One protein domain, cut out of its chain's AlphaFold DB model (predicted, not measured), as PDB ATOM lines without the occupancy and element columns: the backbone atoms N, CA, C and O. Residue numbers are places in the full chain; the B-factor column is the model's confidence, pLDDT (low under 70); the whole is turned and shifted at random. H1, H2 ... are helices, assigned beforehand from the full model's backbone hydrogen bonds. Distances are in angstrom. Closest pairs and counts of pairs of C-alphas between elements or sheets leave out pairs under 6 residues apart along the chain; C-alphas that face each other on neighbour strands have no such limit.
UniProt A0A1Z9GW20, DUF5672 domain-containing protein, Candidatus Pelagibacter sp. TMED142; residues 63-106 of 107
ATOM      1  N   GLU A  63      83.552  55.895  64.412       91.31
ATOM      2  CA  GLU A  63      84.964  56.010  64.794       91.31
ATOM      3  C   GLU A  63      85.585  57.334  64.333       91.31
ATOM      4  O   GLU A  63      86.544  57.828  64.925       91.31
ATOM      5  N   LYS A  64      85.042  57.932  63.266       93.25
ATOM      6  CA  LYS A  64      85.426  59.272  62.812       93.25
ATOM      7  C   LYS A  64      84.582  60.340  63.494       93.25
ATOM      8  O   LYS A  64      85.140  61.339  63.941       93.25
ATOM      9  N   ALA A  65      83.272  60.117  63.595       93.56
ATOM     10  CA  ALA A  65      82.321  61.058  64.180       93.56
ATOM     11  C   ALA A  65      82.620  61.378  65.653       93.56
ATOM     12  O   ALA A  65      82.424  62.515  66.073       93.56
ATOM     13  N   ILE A  66      83.160  60.424  66.417       93.69
ATOM     14  CA  ILE A  66      83.495  60.622  67.835       93.69
ATOM     15  C   ILE A  66      84.546  61.720  68.060       93.69
ATOM     16  O   ILE A  66      84.499  62.423  69.064       93.69
ATOM     17  N   ASN A  67      85.431  61.963  67.085       94.56
ATOM     18  CA  ASN A  67      86.395  63.065  67.145       94.56
ATOM     19  C   ASN A  67      85.723  64.445  67.037       94.56
ATOM     20  O   ASN A  67      86.347  65.461  67.335       94.56
ATOM     21  N   PHE A  68      84.477  64.513  66.563       93.56
ATOM     22  CA  PHE A  68      83.780  65.773  66.332       93.56
ATOM     23  C   PHE A  68      83.065  66.279  67.585       93.56
ATOM     24  O   PHE A  68      83.162  67.461  67.907       93.56
ATOM     25  N   GLY A  69      82.344  65.408  68.292       92.44
ATOM     26  CA  GLY A  69      81.392  65.848  69.304       92.44
ATOM     27  C   GLY A  69      81.165  64.845  70.422       92.44
ATOM     28  O   GLY A  69      80.869  63.686  70.147       92.44
ATOM     29  N   PHE A  70      81.220  65.307  71.674       93.56
ATOM     30  CA  PHE A  70      80.678  64.571  72.824       93.56
ATOM     31  C   PHE A  70      79.344  65.176  73.279       93.56
ATOM     32  O   PHE A  70      79.126  66.383  73.148       93.56
ATOM     33  N   GLU A  71      78.464  64.344  73.843       90.69
ATOM     34  CA  GLU A  71      77.199  64.798  74.437       90.69
ATOM     35  C   GLU A  71      76.793  63.957  75.656       90.69
ATOM     36  O   GLU A  71      77.137  64.312  76.778       90.69
ATOM     37  N   SER A  72      76.055  62.860  75.462       90.25
ATOM     38  CA  SER A  72      75.280  62.203  76.526       90.25
ATOM     39  C   SER A  72      76.107  61.373  77.507       90.25
ATOM     40  O   SER A  72      75.744  61.297  78.680       90.25
ATOM     41  N   ASP A  73      77.213  60.790  77.044       94.00
ATOM     42  CA  ASP A  73      78.190  60.083  77.875       94.00
ATOM     43  C   ASP A  73      79.619  60.519  77.510       94.00
ATOM     44  O   ASP A  73      80.309  59.869  76.718       94.00
ATOM     45  N   PRO A  74      80.070  61.677  78.024       93.88
ATOM     46  CA  PRO A  74      81.333  62.265  77.605       93.88
ATOM     47  C   PRO A  74      82.552  61.479  78.098       93.88
ATOM     48  O   PRO A  74      83.612  61.585  77.488       93.88
ATOM     49  N   ARG A  75      82.428  60.681  79.168       94.94
ATOM     50  CA  ARG A  75      83.540  59.873  79.696       94.94
ATOM     51  C   ARG A  75      83.809  58.669  78.812       94.94
ATOM     52  O   ARG A  75      84.947  58.478  78.397       94.94
ATOM     53  N   ILE A  76      82.761  57.913  78.480       95.56
ATOM     54  CA  ILE A  76      82.878  56.792  77.546       95.56
ATOM     55  C   ILE A  76      83.335  57.310  76.182       95.56
ATOM     56  O   ILE A  76      84.239  56.746  75.571       95.56
ATOM     57  N   ALA A  77      82.760  58.424  75.717       94.31
ATOM     58  CA  ALA A  77      83.167  59.037  74.462       94.31
ATOM     59  C   ALA A  77      84.654  59.430  74.463       94.31
ATOM     60  O   ALA A  77      85.344  59.174  73.481       94.31
ATOM     61  N   TYR A  78      85.167  59.979  75.569       95.25
ATOM     62  CA  TYR A  78      86.584  60.312  75.721       95.25
ATOM     63  C   TYR A  78      87.491  59.081  75.683       95.25
ATOM     64  O   TYR A  78      88.500  59.094  74.980       95.25
ATOM     65  N   GLU A  79      87.112  58.008  76.376       95.88
ATOM     66  CA  GLU A  79      87.845  56.741  76.367       95.88
ATOM     67  C   GLU A  79      87.911  56.143  74.953       95.88
ATOM     68  O   GLU A  79      88.996  55.849  74.446       95.88
ATOM     69  N   ILE A  80      86.763  56.048  74.271       95.19
ATOM     70  CA  ILE A  80      86.667  55.550  72.889       95.19
ATOM     71  C   ILE A  80      87.440  56.459  71.927       95.19
ATOM     72  O   ILE A  80      88.070  55.978  70.984       95.19
ATOM     73  N   ASN A  81      87.465  57.765  72.194       96.06
ATOM     74  CA  ASN A  81      88.259  58.737  71.450       96.06
ATOM     75  C   ASN A  81      89.745  58.742  71.855       96.06
ATOM     76  O   ASN A  81      90.446  59.732  71.648       96.06
ATOM     77  N   GLN A  82      90.249  57.649  72.439       96.06
ATOM     78  CA  GLN A  82      91.654  57.465  72.817       96.06
ATOM     79  C   GLN A  82      92.166  58.521  73.802       96.06
ATOM     80  O   GLN A  82      93.321  58.943  73.719       96.06
ATOM     81  N   ASN A  83      91.306  58.971  74.716       95.06
ATOM     82  CA  ASN A  83      91.587  60.064  75.643       95.06
ATOM     83  C   ASN A  83      92.009  61.356  74.923       95.06
ATOM     84  O   ASN A  83      92.870  62.098  75.396       95.06
ATOM     85  N   LYS A  84      91.425  61.629  73.750       93.50
ATOM     86  CA  LYS A  84      91.598  62.890  73.022       93.50
ATOM     87  C   LYS A  84      90.342  63.736  73.132       93.50
ATOM     88  O   LYS A  84      89.220  63.226  73.151       93.50
ATOM     89  N   LYS A  85      90.532  65.052  73.176       92.56
ATOM     90  CA  LYS A  85      89.420  66.005  73.159       92.56
ATOM     91  C   LYS A  85      88.688  65.933  71.809       92.56
ATOM     92  O   LYS A  85      89.353  65.772  70.782       92.56
ATOM     93  N   PRO A  86      87.352  66.056  71.796       93.75
ATOM     94  CA  PRO A  86      86.610  66.222  70.558       93.75
ATOM     95  C   PRO A  86      86.796  67.654  70.039       93.75
ATOM     96  O   PRO A  86      87.277  68.535  70.758       93.75
ATOM     97  N   PHE A  87      86.355  67.914  68.812       92.25
ATOM     98  CA  PHE A  87      86.272  69.276  68.282       92.25
ATOM     99  C   PHE A  87      85.315  70.162  69.102       92.25
ATOM    100  O   PHE A  87      85.594  71.341  69.311       92.25
ATOM    101  N   GLY A  88      84.210  69.603  69.604       89.75
ATOM    102  CA  GLY A  88      83.276  70.319  70.469       89.75
ATOM    103  C   GLY A  88      82.449  69.413  71.378       89.75
ATOM    104  O   GLY A  88      82.493  68.189  71.289       89.75
ATOM    105  N   CYS A  89      81.666  70.032  72.261       90.81
ATOM    106  CA  CYS A  89      80.732  69.333  73.142       90.81
ATOM    107  C   CYS A  89      79.346  69.978  73.031       90.81
ATOM    108  O   CYS A  89      79.201  71.182  73.265       90.81
ATOM    109  N   HIS A  90      78.328  69.190  72.687       85.38
ATOM    110  CA  HIS A  90      76.945  69.660  72.630       85.38
ATOM    111  C   HIS A  90      76.282  69.515  73.999       85.38
ATOM    112  O   HIS A  90      76.559  68.571  74.735       85.38
ATOM    113  N   ASN A  91      75.419  70.473  74.354       86.62
ATOM    114  CA  ASN A  91      74.600  70.432  75.568       86.62
ATOM    115  C   ASN A  91      75.378  70.085  76.860       86.62
ATOM    116  O   ASN A  91      74.854  69.447  77.773       86.62
ATOM    117  N   TRP A  92      76.646  70.500  76.940       85.50
ATOM    118  CA  TRP A  92      77.598  70.029  77.952       85.50
ATOM    119  C   TRP A  92      77.237  70.411  79.391       85.50
ATOM    120  O   TRP A  92      77.721  69.816  80.348       85.50
ATOM    121  N   THR A  93      76.377  71.410  79.581       87.50
ATOM    122  CA  THR A  93      75.874  71.785  80.908       87.50
ATOM    123  C   THR A  93      74.865  70.780  81.453       87.50
ATOM    124  O   THR A  93      74.681  70.710  82.668       87.50
ATOM    125  N   ARG A  94      74.217  70.011  80.569       91.00
ATOM    126  CA  ARG A  94      73.231  68.987  80.916       91.00
ATOM    127  C   ARG A  94      73.878  67.638  81.228       91.00
ATOM    128  O   ARG A  94      73.350  66.911  82.066       91.00
ATOM    129  N   TYR A  95      74.992  67.313  80.575       86.19
ATOM    130  CA  TYR A  95      75.639  66.002  80.648       86.19
ATOM    131  C   TYR A  95      77.050  66.119  81.227       86.19
ATOM    132  O   TYR A  95      77.898  66.770  80.636       86.19
ATOM    133  N   ASP A  96      77.267  65.522  82.408       91.19
ATOM    134  CA  ASP A  96      78.517  65.555  83.195       91.19
ATOM    135  C   ASP A  96      79.310  66.869  83.057       91.19
ATOM    136  O   ASP A  96      80.448  66.927  82.581       91.19
ATOM    137  N   LYS A  97      78.659  67.956  83.487       92.00
ATOM    138  CA  LYS A  97      79.178  69.323  83.400       92.00
ATOM    139  C   LYS A  97      80.596  69.443  83.953       92.00
ATOM    140  O   LYS A  97      81.408  70.157  83.374       92.00
ATOM    141  N   VAL A  98      80.880  68.777  85.075       93.00
ATOM    142  CA  VAL A  98      82.192  68.842  85.732       93.00
ATOM    143  C   VAL A  98      83.253  68.255  84.811       93.00
ATOM    144  O   VAL A  98      84.222  68.949  84.509       93.00
ATOM    145  N   PHE A  99      83.035  67.041  84.298       93.19
ATOM    146  CA  PHE A  99      83.973  66.394  83.386       93.19
ATOM    147  C   PHE A  99      84.215  67.219  82.121       93.19
ATOM    148  O   PHE A  99      85.363  67.530  81.806       93.19
ATOM    149  N   ILE A 100      83.149  67.633  81.425       91.88
ATOM    150  CA  ILE A 100      83.305  68.383  80.174       91.88
ATOM    151  C   ILE A 100      83.954  69.747  80.429       91.88
ATOM    152  O   ILE A 100      84.823  70.159  79.666       91.88
ATOM    153  N   SER A 101      83.586  70.447  81.508       90.31
ATOM    154  CA  SER A 101      84.222  71.727  81.834       90.31
ATOM    155  C   SER A 101      85.714  71.579  82.126       90.31
ATOM    156  O   SER A 101      86.485  72.431  81.699       90.31
ATOM    157  N   GLY A 102      86.138  70.498  82.790       91.75
ATOM    158  CA  GLY A 102      87.557  70.185  82.968       91.75
ATOM    159  C   GLY A 102      88.246  69.975  81.623       91.75
ATOM    160  O   GLY A 102      89.218  70.655  81.309       91.75
ATOM    161  N   LEU A 103      87.653  69.134  80.772       88.75
ATOM    162  CA  LEU A 103      88.180  68.827  79.444       88.75
ATOM    163  C   LEU A 103      88.353  70.078  78.560       88.75
ATOM    164  O   LEU A 103      89.338  70.196  77.831       88.75
ATOM    165  N   LEU A 104      87.411  71.025  78.620       82.94
ATOM    166  CA  LEU A 104      87.452  72.271  77.845       82.94
ATOM    167  C   LEU A 104      88.413  73.320  78.426       82.94
ATOM    168  O   LEU A 104      88.953  74.120  77.666       82.94
ATOM    169  N   ASN A 105      88.621  73.330  79.747       83.12
ATOM    170  CA  ASN A 105      89.451  74.324  80.437       83.12
ATOM    171  C   ASN A 105      90.924  73.921  80.587       83.12
ATOM    172  O   ASN A 105      91.730  74.765  80.979       83.12
ATOM    173  N   ASP A 106      91.276  72.671  80.282       65.62
ATOM    174  CA  ASP A 106      92.663  72.211  80.182       65.62
ATOM    175  C   ASP A 106      93.399  73.034  79.105       65.62
ATOM    176  O   ASP A 106      93.198  72.806  77.904       65.62
TER     177      ASP A 106
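Overview. This is residues 63 to 106 of the 107 residues of the protein "DUF5672 domain-containing protein" of Candidatus Pelagibacter sp. TMED142 (UniProt A0A1Z9GW20). There is little regular structure: a small, rounded body of loops with two short helices, H1 and then H2, set at a wide angle of 62 degrees. Residues 69 to 70, before H1, pair in parallel with residues 88 to 89 of the link between the helices. The printed part has 44 residues and no named strand; its class is all helix, though the named elements hold only 16 residues. It is compact, with a radius of gyration of the C-alphas of 9.1 A and spans of 24 by 19 by 16 A.

Along the chain. H1, residues 74 to 80, begins at C-alpha 74 (81.333, 62.265, 77.605) and measures 9.8 A from first to last C-alpha. H2, residues 97 to 105, measures 11.8 A and ends at C-alpha 105 (89.451, 74.324, 80.437).

Arrangement. H1 and H2 only just touch, with 3 pairs of C-alphas within 8 A; the closest C-alphas, of Pro 74 and Ile 100, are 6.9 A apart. Their tilt is steep, 62 degrees, and they run the same way. In H1 and H2 every O i to N i+4 pair is within hydrogen-bond range.

Size, cuts and confidence. The C-alphas farthest apart, of Lys 64 and Val 98, are 25.0 A apart. The printed part has no cut. The link from H1 to H2, residues 81 to 96, is long. Mean pLDDT of the printed part is 91.2; residue 106 is under 70.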